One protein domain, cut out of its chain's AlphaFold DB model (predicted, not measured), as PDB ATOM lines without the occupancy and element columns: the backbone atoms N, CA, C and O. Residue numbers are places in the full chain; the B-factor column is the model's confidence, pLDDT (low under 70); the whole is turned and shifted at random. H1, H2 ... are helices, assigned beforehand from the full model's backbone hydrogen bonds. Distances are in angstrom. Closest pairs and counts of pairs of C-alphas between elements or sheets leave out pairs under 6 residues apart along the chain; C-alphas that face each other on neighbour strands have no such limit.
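What this domain is: This is residues 629 to 713 of the 952 residues of the protein "Sulfatase domain-containing protein" of Deltaproteobacteria bacterium (UniProt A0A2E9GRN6). One helix, H4, runs through the middle, and the five shorter helices H1, H2, H3, H5 and H6 stand round it in a ring with few contacts. The printed part has 85 residues, 45 of them in six named helices, H1 to H6 in chain order, with no named strand: all helix. It is compact, radius of gyration of the C-alphas 12.2 A, spanning 31 by 26 by 21 A.

Where its parts are: H4, residues 669 to 681, is 18.8 A long, from C-alpha 669 at (-10.312, 13.973, -44.166) to C-alpha 681 at (-14.098, -1.559, -34.278). H1 is residues 629 to 634, H2 643 to 652 (14.1 A), H3 661 to 664, H5 698 to 701, H6 706 to 713 (10.3 A).

How they stand to each other: H4 touches H5, closest C-alphas Tyr 673 and Phe 700, 5.3 A. With residues 677 to 681 alone it only just touches H6, 3 pairs of C-alphas within 8 A, closest Leu 681 and Ile 713, 6.5 A. H1 and H2 are each near H4; H3 is close but not clearly touching it. Each O i to N i+4 pair is within hydrogen-bond range in H1, H2 and H6, and 8 of 9 in H4; H3 and H5 are too short for such a pair.

The domain as a whole: The printed part has no cut. The link H4 to H5 is long. pLDDT is under 70 at 27 residues, among them 654 to 665 and 690 to 699.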
ATOM      1  N   ALA A 629     -17.031   1.027 -28.356       90.44
ATOM      2  CA  ALA A 629     -17.559   1.697 -27.166       90.44
ATOM      3  C   ALA A 629     -16.559   1.674 -25.998       90.44
ATOM      4  O   ALA A 629     -16.338   2.693 -25.337       90.44
ATOM      5  N   ARG A 630     -15.901   0.526 -25.787       91.44
ATOM      6  CA  ARG A 630     -14.831   0.375 -24.796       91.44
ATOM      7  C   ARG A 630     -13.646   1.269 -25.148       91.44
ATOM      8  O   ARG A 630     -13.211   2.043 -24.297       91.44
ATOM      9  N   TYR A 631     -13.178   1.212 -26.395       92.50
ATOM     10  CA  TYR A 631     -12.073   2.041 -26.865       92.50
ATOM     11  C   TYR A 631     -12.373   3.531 -26.672       92.50
ATOM     12  O   TYR A 631     -11.576   4.249 -26.083       92.50
ATOM     13  N   ARG A 632     -13.568   3.998 -27.031       92.19
ATOM     14  CA  ARG A 632     -13.998   5.376 -26.770       92.19
ATOM     15  C   ARG A 632     -13.964   5.736 -25.282       92.19
ATOM     16  O   ARG A 632     -13.480   6.808 -24.934       92.19
ATOM     17  N   SER A 633     -14.446   4.855 -24.405       91.50
ATOM     18  CA  SER A 633     -14.490   5.115 -22.958       91.50
ATOM     19  C   SER A 633     -13.110   5.186 -22.294       91.50
ATOM     20  O   SER A 633     -12.905   6.001 -21.399       91.50
ATOM     21  N   GLU A 634     -12.156   4.368 -22.747       92.62
ATOM     22  CA  GLU A 634     -10.783   4.326 -22.224       92.62
ATOM     23  C   GLU A 634      -9.924   5.494 -22.743       92.62
ATOM     24  O   GLU A 634      -8.839   5.746 -22.221       92.62
ATOM     25  N   ASN A 635     -10.391   6.204 -23.773       90.44
ATOM     26  CA  ASN A 635      -9.628   7.232 -24.477       90.44
ATOM     27  C   ASN A 635     -10.470   8.525 -24.653       90.44
ATOM     28  O   ASN A 635     -10.692   8.971 -25.782       90.44
ATOM     29  N   PRO A 636     -10.982   9.133 -23.558       89.00
ATOM     30  CA  PRO A 636     -11.889  10.288 -23.621       89.00
ATOM     31  C   PRO A 636     -11.215  11.556 -24.166       89.00
ATOM     32  O   PRO A 636     -11.885  12.433 -24.707       89.00
ATOM     33  N   ASP A 637      -9.886  11.632 -24.064       89.38
ATOM     34  CA  ASP A 637      -9.031  12.680 -24.623       89.38
ATOM     35  C   ASP A 637      -9.109  12.764 -26.152       89.38
ATOM     36  O   ASP A 637      -8.816  13.805 -26.735       89.38
ATOM     37  N   ARG A 638      -9.534  11.678 -26.805       85.06
ATOM     38  CA  ARG A 638      -9.516  11.562 -28.262       85.06
ATOM     39  C   ARG A 638     -10.709  12.181 -28.971       85.06
ATOM     40  O   ARG A 638     -10.683  12.260 -30.194       85.06
ATOM     41  N   GLY A 639     -11.753  12.577 -28.241       83.19
ATOM     42  CA  GLY A 639     -12.963  13.142 -28.852       83.19
ATOM     43  C   GLY A 639     -13.609  12.213 -29.891       83.19
ATOM     44  O   GLY A 639     -14.164  12.691 -30.874       83.19
ATOM     45  N   LEU A 640     -13.490  10.891 -29.707       87.75
ATOM     46  CA  LEU A 640     -14.084   9.898 -30.607       87.75
ATOM     47  C   LEU A 640     -15.614  10.053 -30.628       87.75
ATOM     48  O   LEU A 640     -16.207  10.283 -29.568       87.75
ATOM     49  N   PRO A 641     -16.261   9.884 -31.797       83.50
ATOM     50  CA  PRO A 641     -17.676  10.178 -31.955       83.50
ATOM     51  C   PRO A 641     -18.533   9.308 -31.030       83.50
ATOM     52  O   PRO A 641     -18.342   8.097 -30.904       83.50
ATOM     53  N   SER A 642     -19.491   9.948 -30.374       85.75
ATOM     54  CA  SER A 642     -20.572   9.300 -29.641       85.75
ATOM     55  C   SER A 642     -21.518   8.560 -30.587       85.75
ATOM     56  O   SER A 642     -21.567   8.826 -31.787       85.75
ATOM     57  N   ASP A 643     -22.340   7.667 -30.038       84.12
ATOM     58  CA  ASP A 643     -23.317   6.906 -30.828       84.12
ATOM     59  C   ASP A 643     -24.314   7.839 -31.550       84.12
ATOM     60  O   ASP A 643     -24.719   7.577 -32.679       84.12
ATOM     61  N   VAL A 644     -24.634   8.992 -30.945       85.56
ATOM     62  CA  VAL A 644     -25.470  10.040 -31.557       85.56
ATOM     63  C   VAL A 644     -24.780  10.680 -32.764       85.56
ATOM     64  O   VAL A 644     -25.436  10.963 -33.769       85.56
ATOM     65  N   GLU A 645     -23.469  10.911 -32.681       83.75
ATOM     66  CA  GLU A 645     -22.668  11.464 -33.777       83.75
ATOM     67  C   GLU A 645     -22.477  10.445 -34.902       83.75
ATOM     68  O   GLU A 645     -22.605  10.809 -36.069       83.75
ATOM     69  N   ILE A 646     -22.277   9.166 -34.574       81.00
ATOM     70  CA  ILE A 646     -22.264   8.061 -35.546       81.00
ATOM     71  C   ILE A 646     -23.602   7.993 -36.295       81.00
ATOM     72  O   ILE A 646     -23.626   7.967 -37.526       81.00
ATOM     73  N   ASP A 647     -24.728   8.055 -35.583       82.06
ATOM     74  CA  ASP A 647     -26.057   8.081 -36.201       82.06
ATOM     75  C   ASP A 647     -26.301   9.352 -37.030       82.06
ATOM     76  O   ASP A 647     -27.029   9.334 -38.029       82.06
ATOM     77  N   ALA A 648     -25.724  10.488 -36.632       81.75
ATOM     78  CA  ALA A 648     -25.771  11.714 -37.422       81.75
ATOM     79  C   ALA A 648     -24.955  11.581 -38.719       81.75
ATOM     80  O   ALA A 648     -25.460  11.954 -39.777       81.75
ATOM     81  N   LEU A 649     -23.754  10.998 -38.662       75.44
ATOM     82  CA  LEU A 649     -22.914  10.716 -39.832       75.44
ATOM     83  C   LEU A 649     -23.611   9.749 -40.793       75.44
ATOM     84  O   LEU A 649     -23.713  10.029 -41.986       75.44
ATOM     85  N   ARG A 650     -24.195   8.667 -40.273       76.81
ATOM     86  CA  ARG A 650     -24.960   7.698 -41.069       76.81
ATOM     87  C   ARG A 650     -26.172   8.326 -41.766       76.81
ATOM     88  O   ARG A 650     -26.502   7.948 -42.884       76.81
ATOM     89  N   ARG A 651     -26.846   9.286 -41.119       79.25
ATOM     90  CA  ARG A 651     -27.959  10.044 -41.724       79.25
ATOM     91  C   ARG A 651     -27.496  11.089 -42.731       79.25
ATOM     92  O   ARG A 651     -28.217  11.342 -43.689       79.25
ATOM     93  N   ARG A 652     -26.334  11.707 -42.503       76.56
ATOM     94  CA  ARG A 652     -25.726  12.696 -43.405       76.56
ATOM     95  C   ARG A 652     -25.270  12.053 -44.713       76.56
ATOM     96  O   ARG A 652     -25.398  12.675 -45.760       76.56
ATOM     97  N   TYR A 653     -24.806  10.811 -44.642       72.00
ATOM     98  CA  TYR A 653     -24.324  10.037 -45.779       72.00
ATOM     99  C   TYR A 653     -25.151   8.738 -45.927       72.00
ATOM    100  O   TYR A 653     -24.667   7.645 -45.637       72.00
ATOM    101  N   PRO A 654     -26.440   8.813 -46.312       59.72
ATOM    102  CA  PRO A 654     -27.277   7.626 -46.427       59.72
ATOM    103  C   PRO A 654     -26.857   6.779 -47.640       59.72
ATOM    104  O   PRO A 654     -26.680   7.280 -48.750       59.72
ATOM    105  N   GLY A 655     -26.717   5.470 -47.435       56.22
ATOM    106  CA  GLY A 655     -26.471   4.490 -48.495       56.22
ATOM    107  C   GLY A 655     -25.514   3.401 -48.024       56.22
ATOM    108  O   GLY A 655     -24.345   3.637 -47.741       56.22
ATOM    109  N   SER A 656     -26.038   2.192 -47.880       48.00
ATOM    110  CA  SER A 656     -25.276   1.030 -47.443       48.00
ATOM    111  C   SER A 656     -24.419   0.458 -48.577       48.00
ATOM    112  O   SER A 656     -24.915   0.253 -49.680       48.00
ATOM    113  N   ARG A 657     -23.171   0.102 -48.247       45.81
ATOM    114  CA  ARG A 657     -22.303  -0.898 -48.912       45.81
ATOM    115  C   ARG A 657     -21.733  -0.628 -50.313       45.81
ATOM    116  O   ARG A 657     -20.876  -1.399 -50.718       45.81
ATOM    117  N   LEU A 658     -22.117   0.424 -51.036       46.72
ATOM    118  CA  LEU A 658     -21.632   0.648 -52.414       46.72
ATOM    119  C   LEU A 658     -21.224   2.103 -52.698       46.72
ATOM    120  O   LEU A 658     -21.699   2.731 -53.645       46.72
ATOM    121  N   TYR A 659     -20.315   2.652 -51.894       53.41
ATOM    122  CA  TYR A 659     -19.614   3.889 -52.244       53.41
ATOM    123  C   TYR A 659     -18.160   3.555 -52.576       53.41
ATOM    124  O   TYR A 659     -17.373   3.240 -51.692       53.41
ATOM    125  N   GLY A 660     -17.822   3.581 -53.868       51.59
ATOM    126  CA  GLY A 660     -16.446   3.412 -54.331       51.59
ATOM    127  C   GLY A 660     -15.524   4.558 -53.876       51.59
ATOM    128  O   GLY A 660     -16.008   5.601 -53.417       51.59
ATOM    129  N   PRO A 661     -14.200   4.413 -54.061       55.09
ATOM    130  CA  PRO A 661     -13.177   5.334 -53.545       55.09
ATOM    131  C   PRO A 661     -13.345   6.799 -53.986       55.09
ATOM    132  O   PRO A 661     -12.818   7.702 -53.339       55.09
ATOM    133  N   GLU A 662     -14.100   7.068 -55.056       58.59
ATOM    134  CA  GLU A 662     -14.368   8.429 -55.533       58.59
ATOM    135  C   GLU A 662     -15.304   9.223 -54.617       58.59
ATOM    136  O   GLU A 662     -15.010  10.379 -54.322       58.59
ATOM    137  N   ARG A 663     -16.374   8.608 -54.093       59.56
ATOM    138  CA  ARG A 663     -17.317   9.301 -53.193       59.56
ATOM    139  C   ARG A 663     -16.802   9.411 -51.765       59.56
ATOM    140  O   ARG A 663     -17.177  10.322 -51.038       59.56
ATOM    141  N   ARG A 664     -15.851   8.559 -51.379       61.75
ATOM    142  CA  ARG A 664     -15.113   8.706 -50.120       61.75
ATOM    143  C   ARG A 664     -14.396  10.059 -50.023       61.75
ATOM    144  O   ARG A 664     -14.344  10.638 -48.943       61.75
ATOM    145  N   ARG A 665     -13.916  10.600 -51.152       66.12
ATOM    146  CA  ARG A 665     -13.275  11.928 -51.230       66.12
ATOM    147  C   ARG A 665     -14.231  13.085 -50.917       66.12
ATOM    148  O   ARG A 665     -13.758  14.189 -50.667       66.12
ATOM    149  N   GLU A 666     -15.542  12.841 -50.913       70.56
ATOM    150  CA  GLU A 666     -16.563  13.824 -50.529       70.56
ATOM    151  C   GLU A 666     -16.668  13.981 -49.001       70.56
ATOM    152  O   GLU A 666     -17.153  15.004 -48.520       70.56
ATOM    153  N   ILE A 667     -16.181  13.002 -48.226       72.88
ATOM    154  CA  ILE A 667     -16.117  13.070 -46.761       72.88
ATOM    155  C   ILE A 667     -14.863  13.873 -46.366       72.88
ATOM    156  O   ILE A 667     -13.783  13.583 -46.878       72.88
ATOM    157  N   PRO A 668     -14.932  14.852 -45.447       76.38
ATOM    158  CA  PRO A 668     -13.746  15.562 -44.963       76.38
ATOM    159  C   PRO A 668     -12.694  14.611 -44.369       76.38
ATOM    160  O   PRO A 668     -13.043  13.679 -43.651       76.38
ATOM    161  N   ALA A 669     -11.401  14.871 -44.587       69.69
ATOM    162  CA  ALA A 669     -10.312  13.973 -44.166       69.69
ATOM    163  C   ALA A 669     -10.349  13.582 -42.668       69.69
ATOM    164  O   ALA A 669     -10.096  12.429 -42.323       69.69
ATOM    165  N   GLY A 670     -10.729  14.510 -41.780       69.88
ATOM    166  CA  GLY A 670     -10.900  14.221 -40.349       69.88
ATOM    167  C   GLY A 670     -12.088  13.299 -40.035       69.88
ATOM    168  O   GLY A 670     -12.001  12.477 -39.126       69.88
ATOM    169  N   GLU A 671     -13.175  13.380 -40.812       75.88
ATOM    170  CA  GLU A 671     -14.329  12.475 -40.701       75.88
ATOM    171  C   GLU A 671     -14.028  11.105 -41.335       75.88
ATOM    172  O   GLU A 671     -14.493  10.090 -40.824       75.88
ATOM    173  N   GLN A 672     -13.204  11.046 -42.394       76.19
ATOM    174  CA  GLN A 672     -12.797   9.791 -43.044       76.19
ATOM    175  C   GLN A 672     -12.037   8.870 -42.086       76.19
ATOM    176  O   GLN A 672     -12.369   7.694 -41.982       76.19
ATOM    177  N   TYR A 673     -11.042   9.399 -41.367       78.88
ATOM    178  CA  TYR A 673     -10.265   8.614 -40.405       78.88
ATOM    179  C   TYR A 673     -11.144   8.036 -39.283       78.88
ATOM    180  O   TYR A 673     -11.084   6.836 -39.012       78.88
ATOM    181  N   LEU A 674     -11.993   8.868 -38.665       80.38
ATOM    182  CA  LEU A 674     -12.908   8.430 -37.604       80.38
ATOM    183  C   LEU A 674     -13.917   7.401 -38.120       80.38
ATOM    184  O   LEU A 674     -14.233   6.445 -37.414       80.38
ATOM    185  N   CYS A 675     -14.383   7.572 -39.358       80.12
ATOM    186  CA  CYS A 675     -15.255   6.625 -40.035       80.12
ATOM    187  C   CYS A 675     -14.578   5.259 -40.220       80.12
ATOM    188  O   CYS A 675     -15.140   4.243 -39.808       80.12
ATOM    189  N   SER A 676     -13.356   5.228 -40.765       81.12
ATOM    190  CA  SER A 676     -12.605   3.986 -40.979       81.12
ATOM    191  C   SER A 676     -12.274   3.293 -39.653       81.12
ATOM    192  O   SER A 676     -12.493   2.091 -39.520       81.12
ATOM    193  N   LEU A 677     -11.820   4.037 -38.636       84.19
ATOM    194  CA  LEU A 677     -11.568   3.500 -37.292       84.19
ATOM    195  C   LEU A 677     -12.841   2.903 -36.669       84.19
ATOM    196  O   LEU A 677     -12.798   1.804 -36.114       84.19
ATOM    197  N   TYR A 678     -13.973   3.606 -36.776       87.06
ATOM    198  CA  TYR A 678     -15.255   3.098 -36.299       87.06
ATOM    199  C   TYR A 678     -15.649   1.806 -37.017       87.06
ATOM    200  O   TYR A 678     -15.993   0.834 -36.355       87.06
ATOM    201  N   ASN A 679     -15.540   1.757 -38.348       84.12
ATOM    202  CA  ASN A 679     -15.867   0.562 -39.123       84.12
ATOM    203  C   ASN A 679     -15.009  -0.643 -38.731       84.12
ATOM    204  O   ASN A 679     -15.530  -1.749 -38.679       84.12
ATOM    205  N   GLN A 680     -13.730  -0.451 -38.402       86.19
ATOM    206  CA  GLN A 680     -12.861  -1.545 -37.948       86.19
ATOM    207  C   GLN A 680     -13.262  -2.084 -36.563       86.19
ATOM    208  O   GLN A 680     -13.133  -3.276 -36.302       86.19
ATOM    209  N   LEU A 681     -13.762  -1.224 -35.671       88.81
ATOM    210  CA  LEU A 681     -14.098  -1.559 -34.278       88.81
ATOM    211  C   LEU A 681     -15.609  -1.686 -34.016       88.81
ATOM    212  O   LEU A 681     -16.034  -1.835 -32.867       88.81
ATOM    213  N   ALA A 682     -16.434  -1.604 -35.056       86.00
ATOM    214  CA  ALA A 682     -17.883  -1.671 -34.954       86.00
ATOM    215  C   ALA A 682     -18.348  -2.990 -34.315       86.00
ATOM    216  O   ALA A 682     -17.761  -4.049 -34.518       86.00
ATOM    217  N   GLU A 683     -19.441  -2.953 -33.552       84.94
ATOM    218  CA  GLU A 683     -19.906  -4.157 -32.847       84.94
ATOM    219  C   GLU A 683     -20.512  -5.211 -33.786       84.94
ATOM    220  O   GLU A 683     -20.495  -6.401 -33.465       84.94
ATOM    221  N   ALA A 684     -21.037  -4.786 -34.940       77.00
ATOM    222  CA  ALA A 684     -21.636  -5.659 -35.946       77.00
ATOM    223  C   ALA A 684     -21.593  -5.031 -37.352       77.00
ATOM    224  O   ALA A 684     -21.634  -3.813 -37.511       77.00
ATOM    225  N   HIS A 685     -21.648  -5.855 -38.400       72.19
ATOM    226  CA  HIS A 685     -21.658  -5.392 -39.801       72.19
ATOM    227  C   HIS A 685     -22.851  -4.492 -40.181       72.19
ATOM    228  O   HIS A 685     -22.839  -3.856 -41.233       72.19
ATOM    229  N   GLY A 686     -23.917  -4.471 -39.375       69.44
ATOM    230  CA  GLY A 686     -25.115  -3.665 -39.627       69.44
ATOM    231  C   GLY A 686     -24.995  -2.194 -39.216       69.44
ATOM    232  O   GLY A 686     -25.895  -1.419 -39.533       69.44
ATOM    233  N   VAL A 687     -23.927  -1.810 -38.511       73.12
ATOM    234  CA  VAL A 687     -23.737  -0.432 -38.022       73.12
ATOM    235  C   VAL A 687     -22.660   0.344 -38.781       73.12
ATOM    236  O   VAL A 687     -22.401   1.486 -38.435       73.12
ATOM    237  N   LEU A 688     -22.066  -0.235 -39.827       78.69
ATOM    238  CA  LEU A 688     -20.978   0.386 -40.586       78.69
ATOM    239  C   LEU A 688     -21.398   1.707 -41.255       78.69
ATOM    240  O   LEU A 688     -22.505   1.851 -41.780       78.69
ATOM    241  N   LEU A 689     -20.471   2.658 -41.253       77.38
ATOM    242  CA  LEU A 689     -20.549   3.938 -41.942       77.38
ATOM    243  C   LEU A 689     -20.121   3.792 -43.420       77.38
ATOM    244  O   LEU A 689     -19.369   2.878 -43.762       77.38
ATOM    245  N   PRO A 690     -20.557   4.692 -44.320       69.75
ATOM    246  CA  PRO A 690     -20.410   4.552 -45.777       69.75
ATOM    247  C   PRO A 690     -19.012   4.898 -46.329       69.75
ATOM    248  O   PRO A 690     -18.890   5.260 -47.494       69.75
ATOM    249  N   CYS A 691     -17.947   4.799 -45.528       66.38
ATOM    250  CA  CYS A 691     -16.574   5.083 -45.971       66.38
ATOM    251  C   CYS A 691     -15.915   3.957 -46.788       66.38
ATOM    252  O   CYS A 691     -14.774   4.133 -47.207       66.38
ATOM    253  N   GLY A 692     -16.621   2.855 -47.059       59.56
ATOM    254  CA  GLY A 692     -16.093   1.706 -47.800       59.56
ATOM    255  C   GLY A 692     -15.344   0.703 -46.917       59.56
ATOM    256  O   GLY A 692     -15.121   0.946 -45.729       59.56
ATOM    257  N   ASP A 693     -15.001  -0.442 -47.513       55.09
ATOM    258  CA  ASP A 693     -14.267  -1.543 -46.871       55.09
ATOM    259  C   ASP A 693     -12.749  -1.458 -47.090       55.09
ATOM    260  O   ASP A 693     -12.020  -2.333 -46.617       55.09
ATOM    261  N   ASP A 694     -12.276  -0.424 -47.787       54.91
ATOM    262  CA  ASP A 694     -10.886  -0.322 -48.212       54.91
ATOM    263  C   ASP A 694      -9.929  -0.357 -47.008       54.91
ATOM    264  O   ASP A 694     -10.229   0.138 -45.917       54.91
ATOM    265  N   VAL A 695      -8.802  -1.046 -47.226       52.56
ATOM    266  CA  VAL A 695      -7.478  -0.909 -46.596       52.56
ATOM    267  C   VAL A 695      -7.458   0.080 -45.421       52.56
ATOM    268  O   VAL A 695      -7.768   1.228 -45.669       52.56
ATOM    269  N   LEU A 696      -7.012  -0.283 -44.196       61.47
ATOM    270  CA  LEU A 696      -6.490   0.665 -43.175       61.47
ATOM    271  C   LEU A 696      -5.889   1.888 -43.870       61.47
ATOM    272  O   LEU A 696      -4.779   1.859 -44.421       61.47
ATOM    273  N   ASP A 697      -6.723   2.920 -43.926       62.88
ATOM    274  CA  ASP A 697      -6.619   3.874 -45.008       62.88
ATOM    275  C   ASP A 697      -5.354   4.690 -44.865       62.88
ATOM    276  O   ASP A 697      -4.802   4.810 -43.773       62.88
ATOM    277  N   GLU A 698      -4.903   5.308 -45.951       65.00
ATOM    278  CA  GLU A 698      -3.832   6.301 -45.859       65.00
ATOM    279  C   GLU A 698      -4.150   7.347 -44.776       65.00
ATOM    280  O   GLU A 698      -3.283   7.683 -43.981       65.00
ATOM    281  N   ALA A 699      -5.424   7.740 -44.637       63.41
ATOM    282  CA  ALA A 699      -5.906   8.599 -43.553       63.41
ATOM    283  C   ALA A 699      -5.703   8.003 -42.144       63.41
ATOM    284  O   ALA A 699      -5.349   8.728 -41.219       63.41
ATOM    285  N   PHE A 700      -5.905   6.693 -41.971       72.25
ATOM    286  CA  PHE A 700      -5.635   6.003 -40.707       72.25
ATOM    287  C   PHE A 700      -4.139   5.915 -40.422       72.25
ATOM    288  O   PHE A 700      -3.719   6.192 -39.306       72.25
ATOM    289  N   ARG A 701      -3.319   5.591 -41.428       68.50
ATOM    290  CA  ARG A 701      -1.857   5.503 -41.289       68.50
ATOM    291  C   ARG A 701      -1.180   6.858 -41.104       68.50
ATOM    292  O   ARG A 701      -0.153   6.932 -40.443       68.50
ATOM    293  N   ALA A 702      -1.753   7.916 -41.667       69.81
ATOM    294  CA  ALA A 702      -1.295   9.288 -41.485       69.81
ATOM    295  C   ALA A 702      -1.739   9.889 -40.141       69.81
ATOM    296  O   ALA A 702      -1.285  10.978 -39.786       69.81
ATOM    297  N   SER A 703      -2.622   9.209 -39.397       74.38
ATOM    298  CA  SER A 703      -3.028   9.639 -38.062       74.38
ATOM    299  C   SER A 703      -1.828   9.592 -37.112       74.38
ATOM    300  O   SER A 703      -1.181   8.546 -37.012       74.38
ATOM    301  N   PRO A 704      -1.563  10.660 -36.342       79.12
ATOM    302  CA  PRO A 704      -0.564  10.622 -35.276       79.12
ATOM    303  C   PRO A 704      -0.845   9.522 -34.229       79.12
ATOM    304  O   PRO A 704       0.075   9.046 -33.566       79.12
ATOM    305  N   GLU A 705      -2.092   9.038 -34.149       85.69
ATOM    306  CA  GLU A 705      -2.541   8.034 -33.177       85.69
ATOM    307  C   GLU A 705      -2.660   6.619 -33.760       85.69
ATOM    308  O   GLU A 705      -3.170   5.716 -33.087       85.69
ATOM    309  N   ALA A 706      -2.168   6.407 -34.986       81.94
ATOM    310  CA  ALA A 706      -2.267   5.139 -35.706       81.94
ATOM    311  C   ALA A 706      -1.781   3.939 -34.876       81.94
ATOM    312  O   ALA A 706      -2.413   2.884 -34.888       81.94
ATOM    313  N   GLU A 707      -0.704   4.095 -34.100       85.88
ATOM    314  CA  GLU A 707      -0.185   3.031 -33.227       85.88
ATOM    315  C   GLU A 707      -1.180   2.641 -32.120       85.88
ATOM    316  O   GLU A 707      -1.421   1.455 -31.876       85.88
ATOM    317  N   ARG A 708      -1.796   3.634 -31.460       88.06
ATOM    318  CA  ARG A 708      -2.772   3.427 -30.373       88.06
ATOM    319  C   ARG A 708      -4.043   2.768 -30.905       88.06
ATOM    320  O   ARG A 708      -4.579   1.866 -30.257       88.06
ATOM    321  N   ASP A 709      -4.490   3.186 -32.085       88.44
ATOM    322  CA  ASP A 709      -5.652   2.612 -32.764       88.44
ATOM    323  C   ASP A 709      -5.403   1.187 -33.246       88.44
ATOM    324  O   ASP A 709      -6.239   0.310 -33.033       88.44
ATOM    325  N   LEU A 710      -4.242   0.937 -33.856       89.19
ATOM    326  CA  LEU A 710      -3.852  -0.395 -34.296       89.19
ATOM    327  C   LEU A 710      -3.795  -1.352 -33.107       89.19
ATOM    328  O   LEU A 710      -4.332  -2.456 -33.163       89.19
ATOM    329  N   ALA A 711      -3.225  -0.901 -31.987       90.75
ATOM    330  CA  ALA A 711      -3.226  -1.674 -30.757       90.75
ATOM    331  C   ALA A 711      -4.653  -1.961 -30.255       90.75
ATOM    332  O   ALA A 711      -4.890  -3.029 -29.696       90.75
ATOM    333  N   ALA A 712      -5.609  -1.042 -30.430       91.38
ATOM    334  CA  ALA A 712      -7.007  -1.280 -30.073       91.38
ATOM    335  C   ALA A 712      -7.672  -2.314 -30.991       91.38
ATOM    336  O   ALA A 712      -8.317  -3.228 -30.485       91.38
ATOM    337  N   ILE A 713      -7.450  -2.218 -32.302       90.88
ATOM    338  CA  ILE A 713      -7.918  -3.187 -33.304       90.88
ATOM    339  C   ILE A 713      -7.413  -4.591 -32.973       90.88
ATOM    340  O   ILE A 713      -8.210  -5.516 -32.847       90.88
TER     341      ILE A 713